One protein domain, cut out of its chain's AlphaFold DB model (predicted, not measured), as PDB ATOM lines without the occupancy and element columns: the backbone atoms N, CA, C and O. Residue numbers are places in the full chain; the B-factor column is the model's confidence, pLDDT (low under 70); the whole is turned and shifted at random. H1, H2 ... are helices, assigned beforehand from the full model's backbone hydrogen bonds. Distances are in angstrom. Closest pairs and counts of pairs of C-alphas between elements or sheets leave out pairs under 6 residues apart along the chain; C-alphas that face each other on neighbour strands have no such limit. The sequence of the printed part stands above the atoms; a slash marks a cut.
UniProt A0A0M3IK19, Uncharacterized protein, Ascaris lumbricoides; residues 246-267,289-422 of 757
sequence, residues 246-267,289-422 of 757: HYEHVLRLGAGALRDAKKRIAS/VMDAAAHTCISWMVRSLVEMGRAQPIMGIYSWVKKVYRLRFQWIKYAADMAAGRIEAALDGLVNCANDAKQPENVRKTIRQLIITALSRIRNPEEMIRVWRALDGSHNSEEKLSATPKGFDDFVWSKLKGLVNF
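Overview. This is residues 246 to 267 and 289 to 422 of the 757 residues of an uncharacterized protein of Ascaris lumbricoides (UniProt A0A0M3IK19). Eight helices stand side by side, all at shallow tilts where they touch, in a slab of two layers: H1, H2, H6 and H8 make one row, and H3, H4, H5 and H7 make the other. H1 closes one end of the slab, and H7, H8 and the long link between them make the other end. The printed part has 156 residues with eight named helices, H1 to H8 in chain order, and no named strand; the class is all helix. The whole is compact, with a radius of gyration of the C-alphas of 16.3 A, yet elongated, spanning 56 by 30 by 25 A.

Arrangement. H1, residues 247 to 267, is the longest helix. It touches H2, residues 292 to 307, at a shallow tilt of 29 degrees, opposite ways; their closest C-alphas, of Tyr 247 and Ser 304, are 5.1 A apart. H2 touches H6, residues 361 to 378, with residues 362 to 370 of H6 alone, the same way at 8 degrees; the closest C-alphas are those of Ser 299 and Thr 366, 6.3 A. Residues 372 to 376 of H6 touch H8, residues 410 to 421, the same way at 21 degrees, closest at Ser 376 and Leu 416 with C-alphas 6.4 A apart. H3, residues 311 to 324, and H4, residues 330 to 339, form a hairpin, with the C-alphas of Ala 311 and Ala 336 closest at 4.4 A. H4 forms another with H5, residues 343 to 354; the C-alphas of Tyr 334 and Ala 346 are closest, at 4.6 A. H5 touches residues 387 to 391 of H7, residues 381 to 392; the closest C-alphas, of Val 351 and Leu 391, are 6.6 A apart. H2 to H8 form an up-and-down bundle, each helix running against the one before it. H1 and H8 are apart. In H1 to H8 every O i to N i+4 pair is within hydrogen-bond range.

Along the chain. H1 begins with C-alpha 247 at (173.037, 138.840, 246.000) and measures 30.3 A from first to last C-alpha. H6 measures 25.7 A, H2 22.4 A and H3 20.2 A. H4, H5, H7 and H8 have 10, 12, 12 and 12 residues. H8 ends with C-alpha 421 at (185.739, 162.274, 235.306).

Size, cuts and confidence. The C-alphas farthest apart are those of Ser 267 and Glu 399, 56.1 A. Residues 268 to 288 are not printed, and C-alphas 267 and 289 are 16.1 A apart across this cut. The link from H7 to H8, residues 393 to 409, is long. The mean pLDDT of the printed part is 89.4; residues 393 to 402 are under 70.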
ATOM      1  N   HIS A 246     172.140 141.892 248.918       93.00
ATOM      2  CA  HIS A 246     172.020 140.463 249.256       93.00
ATOM      3  C   HIS A 246     171.917 139.573 248.027       93.00
ATOM      4  O   HIS A 246     170.872 138.995 247.699       93.00
ATOM      5  N   TYR A 247     173.014 139.492 247.299       93.94
ATOM      6  CA  TYR A 247     173.037 138.840 246.000       93.94
ATOM      7  C   TYR A 247     172.759 137.336 246.080       93.94
ATOM      8  O   TYR A 247     172.118 136.786 245.187       93.94
ATOM      9  N   GLU A 248     173.131 136.677 247.175       92.62
ATOM     10  CA  GLU A 248     172.885 135.253 247.419       92.62
ATOM     11  C   GLU A 248     171.385 134.945 247.458       92.62
ATOM     12  O   GLU A 248     170.909 133.985 246.844       92.62
ATOM     13  N   HIS A 249     170.621 135.804 248.130       94.50
ATOM     14  CA  HIS A 249     169.184 135.643 248.257       94.50
ATOM     15  C   HIS A 249     168.480 135.897 246.915       94.50
ATOM     16  O   HIS A 249     167.539 135.176 246.576       94.50
ATOM     17  N   VAL A 250     168.983 136.825 246.085       97.00
ATOM     18  CA  VAL A 250     168.504 136.987 244.696       97.00
ATOM     19  C   VAL A 250     168.641 135.677 243.918       97.00
ATOM     20  O   VAL A 250     167.709 135.277 243.219       97.00
ATOM     21  N   LEU A 251     169.769 134.972 244.054       97.06
ATOM     22  CA  LEU A 251     169.994 133.697 243.366       97.06
ATOM     23  C   LEU A 251     169.081 132.586 243.884       97.06
ATOM     24  O   LEU A 251     168.552 131.817 243.081       97.06
ATOM     25  N   ARG A 252     168.860 132.522 245.202       95.62
ATOM     26  CA  ARG A 252     167.950 131.555 245.832       95.62
ATOM     27  C   ARG A 252     166.520 131.713 245.310       95.62
ATOM     28  O   ARG A 252     165.925 130.738 244.848       95.62
ATOM     29  N   LEU A 253     165.998 132.942 245.331       96.50
ATOM     30  CA  LEU A 253     164.666 133.275 244.817       96.50
ATOM     31  C   LEU A 253     164.573 133.044 243.306       96.50
ATOM     32  O   LEU A 253     163.619 132.436 242.826       96.50
ATOM     33  N   GLY A 254     165.590 133.480 242.558       96.50
ATOM     34  CA  GLY A 254     165.637 133.329 241.108       96.50
ATOM     35  C   GLY A 254     165.645 131.863 240.675       96.50
ATOM     36  O   GLY A 254     164.926 131.484 239.753       96.50
ATOM     37  N   ALA A 255     166.372 131.000 241.389       94.75
ATOM     38  CA  ALA A 255     166.340 129.559 241.158       94.75
ATOM     39  C   ALA A 255     164.939 128.964 241.387       94.75
ATOM     40  O   ALA A 255     164.518 128.109 240.607       94.75
ATOM     41  N   GLY A 256     164.206 129.430 242.408       92.62
ATOM     42  CA  GLY A 256     162.791 129.095 242.615       92.62
ATOM     43  C   GLY A 256     161.928 129.503 241.421       92.62
ATOM     44  O   GLY A 256     161.345 128.646 240.758       92.62
ATOM     45  N   ALA A 257     161.975 130.784 241.052       93.69
ATOM     46  CA  ALA A 257     161.208 131.331 239.934       93.69
ATOM     47  C   ALA A 257     161.495 130.626 238.591       93.69
ATOM     48  O   ALA A 257     160.576 130.373 237.807       93.69
ATOM     49  N   LEU A 258     162.755 130.268 238.308       93.81
ATOM     50  CA  LEU A 258     163.118 129.544 237.083       93.81
ATOM     51  C   LEU A 258     162.672 128.075 237.103       93.81
ATOM     52  O   LEU A 258     162.351 127.530 236.041       93.81
ATOM     53  N   ARG A 259     162.618 127.423 238.275       91.50
ATOM     54  CA  ARG A 259     162.017 126.083 238.401       91.50
ATOM     55  C   ARG A 259     160.527 126.129 238.082       91.50
ATOM     56  O   ARG A 259     160.062 125.285 237.317       91.50
ATOM     57  N   ASP A 260     159.814 127.131 238.581       89.94
ATOM     58  CA  ASP A 260     158.378 127.277 238.326       89.94
ATOM     59  C   ASP A 260     158.093 127.664 236.874       89.94
ATOM     60  O   ASP A 260     157.183 127.117 236.251       89.94
ATOM     61  N   ALA A 261     158.923 128.522 236.274       88.25
ATOM     62  CA  ALA A 261     158.872 128.791 234.838       88.25
ATOM     63  C   ALA A 261     159.055 127.504 234.015       88.25
ATOM     64  O   ALA A 261     158.261 127.224 233.120       88.25
ATOM     65  N   LYS A 262     160.039 126.664 234.365       88.00
ATOM     66  CA  LYS A 262     160.265 125.385 233.680       88.00
ATOM     67  C   LYS A 262     159.083 124.420 233.830       88.00
ATOM     68  O   LYS A 262     158.719 123.774 232.849       88.00
ATOM     69  N   LYS A 263     158.483 124.322 235.024       88.12
ATOM     70  CA  LYS A 263     157.280 123.501 235.259       88.12
ATOM     71  C   LYS A 263     156.115 123.963 234.376       88.12
ATOM     72  O   LYS A 263     155.504 123.125 233.722       88.12
ATOM     73  N   ARG A 264     155.875 125.279 234.286       84.62
ATOM     74  CA  ARG A 264     154.825 125.866 233.429       84.62
ATOM     75  C   ARG A 264     155.028 125.565 231.942       84.62
ATOM     76  O   ARG A 264     154.068 125.263 231.241       84.62
ATOM     77  N   ILE A 265     156.274 125.612 231.466       83.19
ATOM     78  CA  ILE A 265     156.608 125.269 230.074       83.19
ATOM     79  C   ILE A 265     156.332 123.784 229.804       83.19
ATOM     80  O   ILE A 265     155.707 123.447 228.802       83.19
ATOM     81  N   ALA A 266     156.743 122.897 230.715       82.75
ATOM     82  CA  ALA A 266     156.500 121.463 230.579       82.75
ATOM     83  C   ALA A 266     154.998 121.120 230.590       82.75
ATOM     84  O   ALA A 266     154.550 120.302 229.792       82.75
ATOM     85  N   SER A 267     154.202 121.769 231.449       80.12
ATOM     86  CA  SER A 267     152.752 121.550 231.491       80.12
ATOM     87  C   SER A 267     152.035 122.059 230.238       80.12
ATOM     88  O   SER A 267     151.097 121.412 229.779       80.12
ATOM     89  N   VAL A 289     159.810 132.125 222.423       75.56
ATOM     90  CA  VAL A 289     159.659 133.391 223.141       75.56
ATOM     91  C   VAL A 289     159.730 133.132 224.643       75.56
ATOM     92  O   VAL A 289     158.986 132.321 225.190       75.56
ATOM     93  N   MET A 290     160.635 133.836 225.321       85.94
ATOM     94  CA  MET A 290     160.766 133.806 226.776       85.94
ATOM     95  C   MET A 290     159.827 134.839 227.410       85.94
ATOM     96  O   MET A 290     159.729 135.974 226.940       85.94
ATOM     97  N   ASP A 291     159.153 134.468 228.498       84.56
ATOM     98  CA  ASP A 291     158.261 135.381 229.206       84.56
ATOM     99  C   ASP A 291     159.030 136.515 229.906       84.56
ATOM    100  O   ASP A 291     160.177 136.370 230.341       84.56
ATOM    101  N   ALA A 292     158.383 137.675 230.038       86.69
ATOM    102  CA  ALA A 292     159.000 138.865 230.622       86.69
ATOM    103  C   ALA A 292     159.455 138.654 232.081       86.69
ATOM    104  O   ALA A 292     160.451 139.251 232.505       86.69
ATOM    105  N   ALA A 293     158.764 137.793 232.836       88.94
ATOM    106  CA  ALA A 293     159.118 137.459 234.212       88.94
ATOM    107  C   ALA A 293     160.395 136.605 234.274       88.94
ATOM    108  O   ALA A 293     161.304 136.946 235.033       88.94
ATOM    109  N   ALA A 294     160.528 135.571 233.433       91.38
ATOM    110  CA  ALA A 294     161.768 134.799 233.311       91.38
ATOM    111  C   ALA A 294     162.951 135.667 232.862       91.38
ATOM    112  O   ALA A 294     164.035 135.568 233.438       91.38
ATOM    113  N   HIS A 295     162.737 136.570 231.901       90.62
ATOM    114  CA  HIS A 295     163.750 137.548 231.507       90.62
ATOM    115  C   HIS A 295     164.205 138.417 232.680       90.62
ATOM    116  O   HIS A 295     165.400 138.533 232.931       90.62
ATOM    117  N   THR A 296     163.255 139.007 233.409       92.75
ATOM    118  CA  THR A 296     163.544 139.871 234.563       92.75
ATOM    119  C   THR A 296     164.292 139.101 235.652       92.75
ATOM    120  O   THR A 296     165.268 139.605 236.202       92.75
ATOM    121  N   CYS A 297     163.890 137.853 235.910       95.69
ATOM    122  CA  CYS A 297     164.575 136.952 236.830       95.69
ATOM    123  C   CYS A 297     166.038 136.718 236.413       95.69
ATOM    124  O   CYS A 297     166.951 136.959 237.205       95.69
ATOM    125  N   ILE A 298     166.277 136.335 235.153       96.19
ATOM    126  CA  ILE A 298     167.630 136.122 234.614       96.19
ATOM    127  C   ILE A 298     168.459 137.405 234.695       96.19
ATOM    128  O   ILE A 298     169.620 137.347 235.092       96.19
ATOM    129  N   SER A 299     167.881 138.559 234.362       95.38
ATOM    130  CA  SER A 299     168.559 139.852 234.460       95.38
ATOM    131  C   SER A 299     169.040 140.138 235.880       95.38
ATOM    132  O   SER A 299     170.200 140.507 236.059       95.38
ATOM    133  N   TRP A 300     168.192 139.933 236.892       96.50
ATOM    134  CA  TRP A 300     168.590 140.100 238.289       96.50
ATOM    135  C   TRP A 300     169.667 139.100 238.705       96.50
ATOM    136  O   TRP A 300     170.687 139.517 239.243       96.50
ATOM    137  N   MET A 301     169.507 137.812 238.384       98.00
ATOM    138  CA  MET A 301     170.504 136.786 238.717       98.00
ATOM    139  C   MET A 301     171.869 137.070 238.078       98.00
ATOM    140  O   MET A 301     172.896 136.988 238.748       98.00
ATOM    141  N   VAL A 302     171.900 137.422 236.788       98.06
ATOM    142  CA  VAL A 302     173.149 137.725 236.075       98.06
ATOM    143  C   VAL A 302     173.807 138.973 236.652       98.06
ATOM    144  O   VAL A 302     175.007 138.949 236.906       98.06
ATOM    145  N   ARG A 303     173.041 140.040 236.915       96.25
ATOM    146  CA  ARG A 303     173.574 141.248 237.559       96.25
ATOM    147  C   ARG A 303     174.132 140.940 238.949       96.25
ATOM    148  O   ARG A 303     175.246 141.346 239.241       96.25
ATOM    149  N   SER A 304     173.424 140.165 239.768       96.00
ATOM    150  CA  SER A 304     173.907 139.745 241.090       96.00
ATOM    151  C   SER A 304     175.208 138.949 241.008       96.00
ATOM    152  O   SER A 304     176.129 139.210 241.769       96.00
ATOM    153  N   LEU A 305     175.341 138.032 240.048       96.62
ATOM    154  CA  LEU A 305     176.585 137.279 239.843       96.62
ATOM    155  C   LEU A 305     177.740 138.147 239.324       96.62
ATOM    156  O   LEU A 305     178.900 137.852 239.614       96.62
ATOM    157  N   VAL A 306     177.433 139.201 238.561       95.81
ATOM    158  CA  VAL A 306     178.397 140.225 238.130       95.81
ATOM    159  C   VAL A 306     178.879 141.061 239.305       95.81
ATOM    160  O   VAL A 306     180.072 141.370 239.363       95.81
ATOM    161  N   GLU A 307     177.979 141.441 240.216       91.69
ATOM    162  CA  GLU A 307     178.364 142.035 241.494       91.69
ATOM    163  C   GLU A 307     179.265 141.044 242.225       91.69
ATOM    164  O   GLU A 307     180.447 141.313 242.334       91.69
ATOM    165  N   MET A 308     178.824 139.817 242.504       91.25
ATOM    166  CA  MET A 308     179.615 138.792 243.209       91.25
ATOM    167  C   MET A 308     180.949 138.359 242.548       91.25
ATOM    168  O   MET A 308     181.697 137.577 243.142       91.25
ATOM    169  N   GLY A 309     181.235 138.776 241.310       92.50
ATOM    170  CA  GLY A 309     182.429 138.373 240.557       92.50
ATOM    171  C   GLY A 309     182.474 136.879 240.207       92.50
ATOM    172  O   GLY A 309     183.541 136.263 240.168       92.50
ATOM    173  N   ARG A 310     181.311 136.251 239.981       93.81
ATOM    174  CA  ARG A 310     181.176 134.806 239.723       93.81
ATOM    175  C   ARG A 310     180.815 134.528 238.262       93.81
ATOM    176  O   ARG A 310     179.650 134.387 237.904       93.81
ATOM    177  N   ALA A 311     181.832 134.376 237.414       95.31
ATOM    178  CA  ALA A 311     181.649 134.155 235.973       95.31
ATOM    179  C   ALA A 311     181.067 132.772 235.605       95.31
ATOM    180  O   ALA A 311     180.235 132.664 234.704       95.31
ATOM    181  N   GLN A 312     181.482 131.705 236.297       95.38
ATOM    182  CA  GLN A 312     181.077 130.331 235.958       95.38
ATOM    183  C   GLN A 312     179.555 130.099 236.073       95.38
ATOM    184  O   GLN A 312     178.961 129.605 235.111       95.38
ATOM    185  N   PRO A 313     178.870 130.517 237.160       96.75
ATOM    186  CA  PRO A 313     177.414 130.401 237.235       96.75
ATOM    187  C   PRO A 313     176.669 131.177 236.138       96.75
ATOM    188  O   PRO A 313     175.646 130.698 235.653       96.75
ATOM    189  N   ILE A 314     177.194 132.321 235.677       97.94
ATOM    190  CA  ILE A 314     176.601 133.091 234.567       97.94
ATOM    191  C   ILE A 314     176.619 132.266 233.271       97.94
ATOM    192  O   ILE A 314     175.620 132.203 232.552       97.94
ATOM    193  N   MET A 315     177.717 131.555 232.998       97.88
ATOM    194  CA  MET A 315     177.797 130.624 231.865       97.88
ATOM    195  C   MET A 315     176.860 129.418 232.022       97.88
ATOM    196  O   MET A 315     176.318 128.913 231.030       97.88
ATOM    197  N   GLY A 316     176.606 128.991 233.261       97.06
ATOM    198  CA  GLY A 316     175.560 128.026 233.596       97.06
ATOM    199  C   GLY A 316     174.165 128.529 233.214       97.06
ATOM    200  O   GLY A 316     173.427 127.815 232.533       97.06
ATOM    201  N   ILE A 317     173.832 129.781 233.557       96.38
ATOM    202  CA  ILE A 317     172.569 130.427 233.162       96.38
ATOM    203  C   ILE A 317     172.465 130.516 231.636       96.38
ATOM    204  O   ILE A 317     171.438 130.132 231.078       96.38
ATOM    205  N   TYR A 318     173.524 130.935 230.935       96.94
ATOM    206  CA  TYR A 318     173.540 130.952 229.465       96.94
ATOM    207  C   TYR A 318     173.221 129.571 228.870       96.94
ATOM    208  O   TYR A 318     172.385 129.437 227.972       96.94
ATOM    209  N   SER A 319     173.867 128.528 229.396       96.25
ATOM    210  CA  SER A 319     173.664 127.147 228.951       96.25
ATOM    211  C   SER A 319     172.249 126.656 229.252       96.25
ATOM    212  O   SER A 319     171.643 125.970 228.428       96.25
ATOM    213  N   TRP A 320     171.696 127.048 230.400       94.00
ATOM    214  CA  TRP A 320     170.322 126.749 230.783       94.00
ATOM    215  C   TRP A 320     169.312 127.430 229.855       94.00
ATOM    216  O   TRP A 320     168.424 126.752 229.343       94.00
ATOM    217  N   VAL A 321     169.487 128.718 229.541       92.81
ATOM    218  CA  VAL A 321     168.617 129.442 228.597       92.81
ATOM    219  C   VAL A 321     168.656 128.791 227.216       92.81
ATOM    220  O   VAL A 321     167.608 128.519 226.631       92.81
ATOM    221  N   LYS A 322     169.850 128.442 226.727       92.75
ATOM    222  CA  LYS A 322     170.014 127.719 225.458       92.75
ATOM    223  C   LYS A 322     169.324 126.351 225.474       92.75
ATOM    224  O   LYS A 322     168.841 125.904 224.437       92.75
ATOM    225  N   LYS A 323     169.294 125.664 226.620       90.31
ATOM    226  CA  LYS A 323     168.658 124.347 226.767       90.31
ATOM    227  C   LYS A 323     167.133 124.440 226.866       90.31
ATOM    228  O   LYS A 323     166.463 123.623 226.249       90.31
ATOM    229  N   VAL A 324     166.610 125.395 227.638       88.44
ATOM    230  CA  VAL A 324     165.180 125.501 227.983       88.44
ATOM    231  C   VAL A 324     164.396 126.372 227.004       88.44
ATOM    232  O   VAL A 324     163.253 126.059 226.726       88.44
ATOM    233  N   TYR A 325     164.986 127.433 226.457       86.81
ATOM    234  CA  TYR A 325     164.295 128.349 225.537       86.81
ATOM    235  C   TYR A 325     164.865 128.319 224.117       86.81
ATOM    236  O   TYR A 325     164.373 129.020 223.250       86.81
ATOM    237  N   ARG A 326     165.960 127.583 223.867       87.81
ATOM    238  CA  ARG A 326     166.706 127.584 222.584       87.81
ATOM    239  C   ARG A 326     167.264 128.951 222.151       87.81
ATOM    240  O   ARG A 326     167.939 129.040 221.127       87.81
ATOM    241  N   LEU A 327     167.118 129.976 222.988       89.44
ATOM    242  CA  LEU A 327     167.637 131.323 222.779       89.44
ATOM    243  C   LEU A 327     169.125 131.430 223.141       89.44
ATOM    244  O   LEU A 327     169.630 130.760 224.044       89.44
ATOM    245  N   ARG A 328     169.848 132.297 222.424       90.56
ATOM    246  CA  ARG A 328     171.291 132.531 222.612       90.56
ATOM    247  C   ARG A 328     171.572 134.002 222.874       90.56
ATOM    248  O   ARG A 328     172.015 134.733 221.994       90.56
ATOM    249  N   PHE A 329     171.375 134.416 224.115       91.75
ATOM    250  CA  PHE A 329     171.674 135.779 224.537       91.75
ATOM    251  C   PHE A 329     173.174 135.991 224.748       91.75
ATOM    252  O   PHE A 329     173.735 135.571 225.759       91.75
ATOM    253  N   GLN A 330     173.834 136.646 223.790       94.62
ATOM    254  CA  GLN A 330     175.280 136.892 223.861       94.62
ATOM    255  C   GLN A 330     175.661 137.852 224.991       94.62
ATOM    256  O   GLN A 330     176.722 137.682 225.586       94.62
ATOM    257  N   TRP A 331     174.773 138.779 225.367       95.94
ATOM    258  CA  TRP A 331     174.997 139.680 226.500       95.94
ATOM    259  C   TRP A 331     175.285 138.938 227.814       95.94
ATOM    260  O   TRP A 331     176.044 139.443 228.634       95.94
ATOM    261  N   ILE A 332     174.755 137.718 227.999       97.25
ATOM    262  CA  ILE A 332     175.029 136.894 229.189       97.25
ATOM    263  C   ILE A 332     176.500 136.450 229.214       97.25
ATOM    264  O   ILE A 332     177.117 136.427 230.275       97.25
ATOM    265  N   LYS A 333     177.101 136.143 228.056       97.12
ATOM    266  CA  LYS A 333     178.533 135.804 227.985       97.12
ATOM    267  C   LYS A 333     179.406 137.005 228.309       97.12
ATOM    268  O   LYS A 333     180.328 136.882 229.103       97.12
ATOM    269  N   TYR A 334     179.071 138.169 227.757       97.75
ATOM    270  CA  TYR A 334     179.807 139.396 228.052       97.75
ATOM    271  C   TYR A 334     179.657 139.811 229.522       97.75
ATOM    272  O   TYR A 334     180.610 140.283 230.134       97.75
ATOM    273  N   ALA A 335     178.507 139.542 230.150       97.75
ATOM    274  CA  ALA A 335     178.359 139.676 231.597       97.75
ATOM    275  C   ALA A 335     179.285 138.712 232.372       97.75
ATOM    276  O   ALA A 335     179.858 139.102 233.388       97.75
ATOM    277  N   ALA A 336     179.491 137.481 231.886       97.62
ATOM    278  CA  ALA A 336     180.453 136.550 232.481       97.62
ATOM    279  C   ALA A 336     181.904 137.046 232.350       97.62
ATOM    280  O   ALA A 336     182.673 136.928 233.304       97.62
ATOM    281  N   ASP A 337     182.270 137.643 231.212       96.38
ATOM    282  CA  ASP A 337     183.575 138.292 231.033       96.38
ATOM    283  C   ASP A 337     183.770 139.442 232.026       96.38
ATOM    284  O   ASP A 337     184.805 139.510 232.694       96.38
ATOM    285  N   MET A 338     182.746 140.279 232.214       95.81
ATOM    286  CA  MET A 338     182.773 141.349 233.210       95.81
ATOM    287  C   MET A 338     182.946 140.803 234.635       95.81
ATOM    288  O   MET A 338     183.771 141.318 235.386       95.81
ATOM    289  N   ALA A 339     182.222 139.742 235.007       95.81
ATOM    290  CA  ALA A 339     182.351 139.104 236.320       95.81
ATOM    291  C   ALA A 339     183.748 138.496 236.550       95.81
ATOM    292  O   ALA A 339     184.231 138.467 237.678       95.81
ATOM    293  N   ALA A 340     184.416 138.042 235.485       93.69
ATOM    294  CA  ALA A 340     185.800 137.568 235.526       93.69
ATOM    295  C   ALA A 340     186.838 138.708 235.603       93.69
ATOM    296  O   ALA A 340     188.036 138.438 235.657       93.69
ATOM    297  N   GLY A 341     186.400 139.969 235.577       93.31
ATOM    298  CA  GLY A 341     187.266 141.144 235.566       93.31
ATOM    299  C   GLY A 341     187.732 141.580 234.175       93.31
ATOM    300  O   GLY A 341     188.450 142.569 234.095       93.31
ATOM    301  N   ARG A 342     187.316 140.921 233.080       95.50
ATOM    302  CA  ARG A 342     187.603 141.329 231.685       95.50
ATOM    303  C   ARG A 342     186.632 142.426 231.229       95.50
ATOM    304  O   ARG A 342     185.793 142.208 230.355       95.50
ATOM    305  N   ILE A 343     186.704 143.596 231.860       96.31
ATOM    306  CA  ILE A 343     185.726 144.682 231.690       96.31
ATOM    307  C   ILE A 343     185.767 145.271 230.273       96.31
ATOM    308  O   ILE A 343     184.715 145.471 229.675       96.31
ATOM    309  N   GLU A 344     186.953 145.505 229.711       95.81
ATOM    310  CA  GLU A 344     187.112 146.079 228.363       95.81
ATOM    311  C   GLU A 344     186.460 145.218 227.272       95.81
ATOM    312  O   GLU A 344     185.652 145.710 226.485       95.81
ATOM    313  N   ALA A 345     186.753 143.914 227.272       95.19
ATOM    314  CA  ALA A 345     186.161 142.963 226.332       95.19
ATOM    315  C   ALA A 345     184.638 142.834 226.526       95.19
ATOM    316  O   ALA A 345     183.886 142.720 225.556       95.19
ATOM    317  N   ALA A 346     184.171 142.886 227.777       97.25
ATOM    318  CA  ALA A 346     182.747 142.885 228.076       97.25
ATOM    319  C   ALA A 346     182.045 144.139 227.536       97.25
ATOM    320  O   ALA A 346     180.978 144.015 226.938       97.25
ATOM    321  N   LEU A 347     182.635 145.328 227.698       96.88
ATOM    322  CA  LEU A 347     182.101 146.583 227.158       96.88
ATOM    323  C   LEU A 347     181.965 146.525 225.636       96.88
ATOM    324  O   LEU A 347     180.900 146.849 225.114       96.88
ATOM    325  N   ASP A 348     182.999 146.041 224.943       94.69
ATOM    326  CA  ASP A 348     182.981 145.844 223.489       94.69
ATOM    327  C   ASP A 348     181.792 144.983 223.041       94.69
ATOM    328  O   ASP A 348     181.029 145.348 222.142       94.69
ATOM    329  N   GLY A 349     181.578 143.851 223.711       95.06
ATOM    330  CA  GLY A 349     180.465 142.959 223.409       95.06
ATOM    331  C   GLY A 349     179.089 143.519 223.784       95.06
ATOM    332  O   GLY A 349     178.118 143.333 223.043       95.06
ATOM    333  N   LEU A 350     178.983 144.209 224.923       95.94
ATOM    334  CA  LEU A 350     177.724 144.769 225.421       95.94
ATOM    335  C   LEU A 350     177.236 145.932 224.559       95.94
ATOM    336  O   LEU A 350     176.042 145.994 224.281       95.94
ATOM    337  N   VAL A 351     178.130 146.803 224.087       94.06
ATOM    338  CA  VAL A 351     177.779 147.893 223.159       94.06
ATOM    339  C   VAL A 351     177.205 147.331 221.858       94.06
ATOM    340  O   VAL A 351     176.137 147.759 221.419       94.06
ATOM    341  N   ASN A 352     177.833 146.292 221.301       91.94
ATOM    342  CA  ASN A 352     177.306 145.600 220.122       91.94
ATOM    343  C   ASN A 352     175.909 145.008 220.374       91.94
ATOM    344  O   ASN A 352     175.041 145.079 219.508       91.94
ATOM    345  N   CYS A 353     175.665 144.459 221.570       92.31
ATOM    346  CA  CYS A 353     174.342 143.952 221.943       92.31
ATOM    347  C   CYS A 353     173.315 145.070 222.181       92.31
ATOM    348  O   CYS A 353     172.128 144.854 221.954       92.31
ATOM    349  N   ALA A 354     173.736 146.246 222.655       89.88
ATOM    350  CA  ALA A 354     172.851 147.388 222.884       89.88
ATOM    351  C   ALA A 354     172.315 147.967 221.567       89.88
ATOM    352  O   ALA A 354     171.151 148.365 221.508       89.88
ATOM    353  N   ASN A 355     173.147 147.960 220.521       86.25
ATOM    354  CA  ASN A 355     172.805 148.426 219.176       86.25
ATOM    355  C   ASN A 355     171.988 147.398 218.362       86.25
ATOM    356  O   ASN A 355     171.456 147.732 217.304       86.25
ATOM    357  N   ASP A 356     171.853 146.156 218.841       86.06
ATOM    358  CA  ASP A 356     171.039 145.129 218.187       86.06
ATOM    359  C   ASP A 356     169.537 145.391 218.406       86.06
ATOM    360  O   ASP A 356     168.958 145.103 219.460       86.06
ATOM    361  N   ALA A 357     168.880 145.912 217.367       76.81
ATOM    362  CA  ALA A 357     167.451 146.217 217.375       76.81
ATOM    363  C   ALA A 357     166.557 144.984 217.618       76.81
ATOM    364  O   ALA A 357     165.416 145.147 218.057       76.81
ATOM    365  N   LYS A 358     167.060 143.760 217.384       83.62
ATOM    366  CA  LYS A 358     166.302 142.509 217.574       83.62
ATOM    367  C   LYS A 358     166.135 142.124 219.046       83.62
ATOM    368  O   LYS A 358     165.324 141.252 219.354       83.62
ATOM    369  N   GLN A 359     166.891 142.735 219.959       83.25
ATOM    370  CA  GLN A 359     166.801 142.415 221.384       83.25
ATOM    371  C   GLN A 359     165.502 142.961 222.005       83.25
ATOM    372  O   GLN A 359     165.120 144.095 221.721       83.25
ATOM    373  N   PRO A 360     164.848 142.222 222.916       86.19
ATOM    374  CA  PRO A 360     163.746 142.751 223.722       86.19
ATOM    375  C   PRO A 360     164.143 143.998 224.544       86.19
ATOM    376  O   PRO A 360     165.278 144.109 225.011       86.19
ATOM    377  N   GLU A 361     163.221 144.942 224.781       86.38
ATOM    378  CA  GLU A 361     163.549 146.198 225.493       86.38
ATOM    379  C   GLU A 361     164.008 145.971 226.943       86.38
ATOM    380  O   GLU A 361     164.925 146.637 227.413       86.38
ATOM    381  N   ASN A 362     163.431 145.004 227.656       86.19
ATOM    382  CA  ASN A 362     163.888 144.603 228.994       86.19
ATOM    383  C   ASN A 362     165.344 144.088 228.988       86.19
ATOM    384  O   ASN A 362     166.122 144.389 229.900       86.19
ATOM    385  N   VAL A 363     165.736 143.363 227.938       89.88
ATOM    386  CA  VAL A 363     167.118 142.925 227.719       89.88
ATOM    387  C   VAL A 363     168.015 144.127 227.430       89.88
ATOM    388  O   VAL A 363     169.055 144.262 228.072       89.88
ATOM    389  N   ARG A 364     167.597 145.056 226.559       89.94
ATOM    390  CA  ARG A 364     168.355 146.293 226.299       89.94
ATOM    391  C   ARG A 364     168.552 147.128 227.561       89.94
ATOM    392  O   ARG A 364     169.676 147.543 227.825       89.94
ATOM    393  N   LYS A 365     167.522 147.303 228.395       89.88
ATOM    394  CA  LYS A 365     167.645 147.967 229.709       89.88
ATOM    395  C   LYS A 365     168.687 147.287 230.599       89.88
ATOM    396  O   LYS A 365     169.509 147.963 231.209       89.88
ATOM    397  N   THR A 366     168.698 145.955 230.624       93.31
ATOM    398  CA  THR A 366     169.699 145.180 231.374       93.31
ATOM    399  C   THR A 366     171.107 145.416 230.830       93.31
ATOM    400  O   THR A 366     172.022 145.675 231.604       93.31
ATOM    401  N   ILE A 367     171.283 145.391 229.506       95.50
ATOM    402  CA  ILE A 367     172.570 145.659 228.850       95.50
ATOM    403  C   ILE A 367     173.071 147.068 229.190       95.50
ATOM    404  O   ILE A 367     174.222 147.216 229.592       95.50
ATOM    405  N   ARG A 368     172.210 148.091 229.102       93.69
ATOM    406  CA  ARG A 368     172.559 149.474 229.471       93.69
ATOM    407  C   ARG A 368     173.006 149.571 230.931       93.69
ATOM    408  O   ARG A 368     174.017 150.207 231.217       93.69
ATOM    409  N   GLN A 369     172.325 148.871 231.840       93.56
ATOM    410  CA  GLN A 369     172.725 148.810 233.247       93.56
ATOM    411  C   GLN A 369     174.088 148.129 233.443       93.56
ATOM    412  O   GLN A 369     174.893 148.612 234.235       93.56
ATOM    413  N   LEU A 370     174.378 147.049 232.709       96.56
ATOM    414  CA  LEU A 370     175.686 146.381 232.747       96.56
ATOM    415  C   LEU A 370     176.802 147.287 232.202       96.56
ATOM    416  O   LEU A 370     177.894 147.291 232.762       96.56
ATOM    417  N   ILE A 371     176.529 148.088 231.163       96.62
ATOM    418  CA  ILE A 371     177.471 149.093 230.639       96.62
ATOM    419  C   ILE A 371     177.770 150.158 231.703       96.62
ATOM    420  O   ILE A 371     178.937 150.467 231.938       96.62
ATOM    421  N   ILE A 372     176.743 150.678 232.387       94.50
ATOM    422  CA  ILE A 372     176.916 151.634 233.494       94.50
ATOM    423  C   ILE A 372     177.780 151.017 234.601       94.50
ATOM    424  O   ILE A 372     178.747 151.639 235.043       94.50
ATOM    425  N   THR A 373     177.479 149.781 235.017       94.62
ATOM    426  CA  THR A 373     178.269 149.064 236.027       94.62
ATOM    427  C   THR A 373     179.727 148.904 235.580       94.62
ATOM    428  O   THR A 373     180.633 149.252 236.335       94.62
ATOM    429  N   ALA A 374     179.982 148.464 234.347       96.44
ATOM    430  CA  ALA A 374     181.332 148.314 233.803       96.44
ATOM    431  C   ALA A 374     182.124 149.634 233.802       96.44
ATOM    432  O   ALA A 374     183.252 149.680 234.301       96.44
ATOM    433  N   LEU A 375     181.523 150.720 233.305       95.62
ATOM    434  CA  LEU A 375     182.149 152.046 233.274       95.62
ATOM    435  C   LEU A 375     182.432 152.584 234.686       95.62
ATOM    436  O   LEU A 375     183.497 153.151 234.924       95.62
ATOM    437  N   SER A 376     181.527 152.343 235.641       93.50
ATOM    438  CA  SER A 376     181.713 152.754 237.041       93.50
ATOM    439  C   SER A 376     182.873 152.036 237.746       93.50
ATOM    440  O   SER A 376     183.453 152.581 238.685       93.50
ATOM    441  N   ARG A 377     183.226 150.827 237.284       92.44
ATOM    442  CA  ARG A 377     184.332 150.016 237.815       92.44
ATOM    443  C   ARG A 377     185.666 150.332 237.145       92.44
ATOM    444  O   ARG A 377     186.684 150.351 237.825       92.44
ATOM    445  N   ILE A 378     185.675 150.571 235.830       93.00
ATOM    446  CA  ILE A 378     186.916 150.862 235.096       93.00
ATOM    447  C   ILE A 378     187.411 152.294 235.317       93.00
ATOM    448  O   ILE A 378     188.611 152.531 235.220       93.00
ATOM    449  N   ARG A 379     186.494 153.240 235.590       92.44
ATOM    450  CA  ARG A 379     186.777 154.665 235.856       92.44
ATOM    451  C   ARG A 379     187.797 155.281 234.892       92.44
ATOM    452  O   ARG A 379     188.707 156.011 235.281       92.44
ATOM    453  N   ASN A 380     187.638 154.961 233.608       91.88
ATOM    454  CA  ASN A 380     188.490 155.463 232.543       91.88
ATOM    455  C   ASN A 380     187.716 156.436 231.636       91.88
ATOM    456  O   ASN A 380     186.847 155.975 230.889       91.88
ATOM    457  N   PRO A 381     188.033 157.747 231.662       91.12
ATOM    458  CA  PRO A 381     187.421 158.739 230.780       91.12
ATOM    459  C   PRO A 381     187.551 158.390 229.293       91.12
ATOM    460  O   PRO A 381     186.583 158.514 228.544       91.12
ATOM    461  N   GLU A 382     188.709 157.874 228.868       91.06
ATOM    462  CA  GLU A 382     188.943 157.484 227.470       91.06
ATOM    463  C   GLU A 382     187.998 156.350 227.044       91.06
ATOM    464  O   GLU A 382     187.428 156.372 225.949       91.06
ATOM    465  N   GLU A 383     187.772 155.381 227.936       92.06
ATOM    466  CA  GLU A 383     186.867 154.260 227.684       92.06
ATOM    467  C   GLU A 383     185.402 154.711 227.665       92.06
ATOM    468  O   GLU A 383     184.633 154.261 226.817       92.06
ATOM    469  N   MET A 384     185.014 155.634 228.551       91.50
ATOM    470  CA  MET A 384     183.675 156.226 228.542       91.50
ATOM    471  C   MET A 384     183.389 156.941 227.219       91.50
ATOM    472  O   MET A 384     182.337 156.715 226.622       91.50
ATOM    473  N   ILE A 385     184.329 157.755 226.733       89.31
ATOM    474  CA  ILE A 385     184.214 158.451 225.445       89.31
ATOM    475  C   ILE A 385     184.089 157.441 224.297       89.31
ATOM    476  O   ILE A 385     183.248 157.600 223.410       89.31
ATOM    477  N   ARG A 386     184.900 156.379 224.316       91.44
ATOM    478  CA  ARG A 386     184.863 155.307 223.312       91.44
ATOM    479  C   ARG A 386     183.501 154.614 223.269       91.44
ATOM    480  O   ARG A 386     182.929 154.465 222.190       91.44
ATOM    481  N   VAL A 387     182.974 154.231 224.432       91.44
ATOM    482  CA  VAL A 387     181.653 153.600 224.569       91.44
ATOM    483  C   VAL A 387     180.549 154.548 224.110       91.44
ATOM    484  O   VAL A 387     179.673 154.132 223.357       91.44
ATOM    485  N   TRP A 388     180.611 155.825 224.496       90.19
ATOM    486  CA  TRP A 388     179.647 156.839 224.070       90.19
ATOM    487  C   TRP A 388     179.587 156.961 222.540       90.19
ATOM    488  O   TRP A 388     178.509 156.840 221.958       90.19
ATOM    489  N   ARG A 389     180.745 157.092 221.872       87.62
ATOM    490  CA  ARG A 389     180.827 157.195 220.401       87.62
ATOM    491  C   ARG A 389     180.234 155.968 219.708       87.62
ATOM    492  O   ARG A 389     179.527 156.095 218.712       87.62
ATOM    493  N   ALA A 390     180.497 154.783 220.251       88.50
ATOM    494  CA  ALA A 390     179.992 153.529 219.702       88.50
ATOM    495  C   ALA A 390     178.473 153.334 219.908       88.50
ATOM    496  O   ALA A 390     177.847 152.590 219.152       88.50
ATOM    497  N   LEU A 391     177.872 154.000 220.899       86.94
ATOM    498  CA  LEU A 391     176.423 153.992 221.140       86.94
ATOM    499  C   LEU A 391     175.673 155.061 220.327       86.94
ATOM    500  O   LEU A 391     174.555 154.807 219.888       86.94
ATOM    501  N   ASP A 392     176.256 156.248 220.128       78.25
ATOM    502  CA  ASP A 392     175.612 157.350 219.388       78.25
ATOM    503  C   ASP A 392     175.759 157.218 217.858       78.25
ATOM    504  O   ASP A 392     174.938 157.727 217.096       78.25
ATOM    505  N   GLY A 393     176.791 156.508 217.387       62.91
ATOM    506  CA  GLY A 393     177.052 156.299 215.958       62.91
ATOM    507  C   GLY A 393     177.642 157.518 215.235       62.91
ATOM    508  O   GLY A 393     177.832 157.468 214.019       62.91
ATOM    509  N   SER A 394     177.957 158.605 215.955       60.69
ATOM    510  CA  SER A 394     178.631 159.787 215.413       60.69
ATOM    511  C   SER A 394     180.129 159.767 215.748       60.69
ATOM    512  O   SER A 394     180.537 159.694 216.905       60.69
ATOM    513  N   HIS A 395     180.979 159.806 214.718       54.03
ATOM    514  CA  HIS A 395     182.431 159.736 214.904       54.03
ATOM    515  C   HIS A 395     183.102 161.099 215.174       54.03
ATOM    516  O   HIS A 395     184.221 161.098 215.677       54.03
ATOM    517  N   ASN A 396     182.452 162.246 214.902       51.03
ATOM    518  CA  ASN A 396     183.193 163.490 214.612       51.03
ATOM    519  C   ASN A 396     182.686 164.820 215.230       51.03
ATOM    520  O   ASN A 396     183.129 165.868 214.773       51.03
ATOM    521  N   SER A 397     181.808 164.861 216.244       53.44
ATOM    522  CA  SER A 397     181.444 166.152 216.882       53.44
ATOM    523  C   SER A 397     181.748 166.176 218.380       53.44
ATOM    524  O   SER A 397     181.024 165.562 219.165       53.44
ATOM    525  N   GLU A 398     182.790 166.913 218.780       53.88
ATOM    526  CA  GLU A 398     183.171 167.096 220.191       53.88
ATOM    527  C   GLU A 398     182.088 167.812 221.018       53.88
ATOM    528  O   GLU A 398     181.917 167.507 222.196       53.88
ATOM    529  N   GLU A 399     181.265 168.662 220.388       52.81
ATOM    530  CA  GLU A 399     180.154 169.383 221.036       52.81
ATOM    531  C   GLU A 399     179.063 168.468 221.630       52.81
ATOM    532  O   GLU A 399     178.325 168.896 222.516       52.81
ATOM    533  N   LYS A 400     178.959 167.199 221.195       59.25
ATOM    534  CA  LYS A 400     177.934 166.246 221.672       59.25
ATOM    535  C   LYS A 400     178.395 165.307 222.788       59.25
ATOM    536  O   LYS A 400     177.553 164.627 223.367       59.25
ATOM    537  N   LEU A 401     179.680 165.296 223.157       61.41
ATOM    538  CA  LEU A 401     180.228 164.421 224.216       61.41
ATOM    539  C   LEU A 401     179.652 164.713 225.617       61.41
ATOM    540  O   LEU A 401     179.873 163.959 226.568       61.41
ATOM    541  N   SER A 402     178.916 165.816 225.766       63.66
ATOM    542  CA  SER A 402     178.179 166.166 226.977       63.66
ATOM    543  C   SER A 402     176.804 165.494 227.085       63.66
ATOM    544  O   SER A 402     176.292 165.407 228.200       63.66
ATOM    545  N   ALA A 403     176.232 165.006 225.980       78.94
ATOM    546  CA  ALA A 403     174.874 164.475 225.928       78.94
ATOM    547  C   ALA A 403     174.784 163.014 226.397       78.94
ATOM    548  O   ALA A 403     175.721 162.225 226.256       78.94
ATOM    549  N   THR A 404     173.623 162.627 226.919       84.12
ATOM    550  CA  THR A 404     173.336 161.239 227.296       84.12
ATOM    551  C   THR A 404     173.108 160.368 226.054       84.12
ATOM    552  O   THR A 404     172.358 160.769 225.160       84.12
ATOM    553  N   PRO A 405     173.701 159.159 225.972       85.12
ATOM    554  CA  PRO A 405     173.404 158.224 224.893       85.12
ATOM    555  C   PRO A 405     171.927 157.812 224.870       85.12
ATOM    556  O   PRO A 405     171.286 157.645 225.909       85.12
ATOM    557  N   LYS A 406     171.389 157.552 223.675       81.94
ATOM    558  CA  LYS A 406     169.979 157.167 223.505       81.94
ATOM    559  C   LYS A 406     169.604 155.939 224.349       81.94
ATOM    560  O   LYS A 406     170.242 154.888 224.286       81.94
ATOM    561  N   GLY A 407     168.508 156.059 225.099       81.75
ATOM    562  CA  GLY A 407     167.945 154.985 225.922       81.75
ATOM    563  C   GLY A 407     168.599 154.806 227.296       81.75
ATOM    564  O   GLY A 407     168.170 153.919 228.040       81.75
ATOM    565  N   PHE A 408     169.610 155.614 227.628       88.25
ATOM    566  CA  PHE A 408     170.131 155.748 228.986       88.25
ATOM    567  C   PHE A 408     169.347 156.821 229.741       88.25
ATOM    568  O   PHE A 408     168.788 157.736 229.144       88.25
ATOM    569  N   ASP A 409     169.291 156.673 231.058       87.19
ATOM    570  CA  ASP A 409     168.695 157.666 231.944       87.19
ATOM    571  C   ASP A 409     169.683 158.822 232.163       87.19
ATOM    572  O   ASP A 409     170.829 158.585 232.558       87.19
ATOM    573  N   ASP A 410     169.243 160.056 231.894       86.00
ATOM    574  CA  ASP A 410     170.079 161.265 231.961       86.00
ATOM    575  C   ASP A 410     170.711 161.454 233.337       86.00
ATOM    576  O   ASP A 410     171.888 161.798 233.471       86.00
ATOM    577  N   PHE A 411     169.930 161.186 234.377       83.88
ATOM    578  CA  PHE A 411     170.354 161.387 235.746       83.88
ATOM    579  C   PHE A 411     171.400 160.347 236.172       83.88
ATOM    580  O   PHE A 411     172.441 160.690 236.744       83.88
ATOM    581  N   VAL A 412     171.172 159.073 235.848       86.31
ATOM    582  CA  VAL A 412     172.136 157.991 236.094       86.31
ATOM    583  C   VAL A 412     173.419 158.204 235.289       86.31
ATOM    584  O   VAL A 412     174.512 157.999 235.824       86.31
ATOM    585  N   TRP A 413     173.312 158.642 234.033       89.19
ATOM    586  CA  TRP A 413     174.471 158.925 233.189       89.19
ATOM    587  C   TRP A 413     175.285 160.116 233.704       89.19
ATOM    588  O   TRP A 413     176.509 160.037 233.763       89.19
ATOM    589  N   SER A 414     174.623 161.184 234.158       88.38
ATOM    590  CA  SER A 414     175.271 162.349 234.774       88.38
ATOM    591  C   SER A 414     176.069 161.968 236.028       88.38
ATOM    592  O   SER A 414     177.249 162.307 236.147       88.38
ATOM    593  N   LYS A 415     175.485 161.158 236.925       88.50
ATOM    594  CA  LYS A 415     176.196 160.609 238.094       88.50
ATOM    595  C   LYS A 415     177.404 159.758 237.694       88.50
ATOM    596  O   LYS A 415     178.470 159.892 238.293       88.50
ATOM    597  N   LEU A 416     177.257 158.901 236.681       91.38
ATOM    598  CA  LEU A 416     178.355 158.084 236.159       91.38
ATOM    599  C   LEU A 416     179.481 158.960 235.588       91.38
ATOM    600  O   LEU A 416     180.648 158.716 235.886       91.38
ATOM    601  N   LYS A 417     179.141 159.983 234.800       90.44
ATOM    602  CA  LYS A 417     180.102 160.941 234.243       90.44
ATOM    603  C   LYS A 417     180.877 161.645 235.352       90.44
ATOM    604  O   LYS A 417     182.100 161.719 235.269       90.44
ATOM    605  N   GLY A 418     180.185 162.089 236.402       89.56
ATOM    606  CA  GLY A 418     180.837 162.721 237.542       89.56
ATOM    607  C   GLY A 418     181.782 161.785 238.290       89.56
ATOM    608  O   GLY A 418     182.876 162.201 238.658       89.56
ATOM    609  N   LEU A 419     181.423 160.506 238.423       91.31
ATOM    610  CA  LEU A 419     182.283 159.500 239.045       91.31
ATOM    611  C   LEU A 419     183.541 159.197 238.215       91.31
ATOM    612  O   LEU A 419     184.622 159.039 238.773       91.31
ATOM    613  N   VAL A 420     183.404 159.078 236.891       92.06
ATOM    614  CA  VAL A 420     184.512 158.698 235.994       92.06
ATOM    615  C   VAL A 420     185.466 159.861 235.733       92.06
ATOM    616  O   VAL A 420     186.673 159.644 235.671       92.06
ATOM    617  N   ASN A 421     184.942 161.081 235.607       89.88
ATOM    618  CA  ASN A 421     185.739 162.274 235.306       89.88
ATOM    619  C   ASN A 421     186.144 163.063 236.557       89.88
ATOM    620  O   ASN A 421     186.722 164.138 236.423       89.88
ATOM    621  N   PHE A 422     185.811 162.564 237.753       89.00
ATOM    622  CA  PHE A 422     186.004 163.280 239.016       89.00
ATOM    623  C   PHE A 422     185.358 164.680 238.992       89.00
ATOM    624  O   PHE A 422     185.909 165.655 239.494       89.00
TER     625      PHE A 422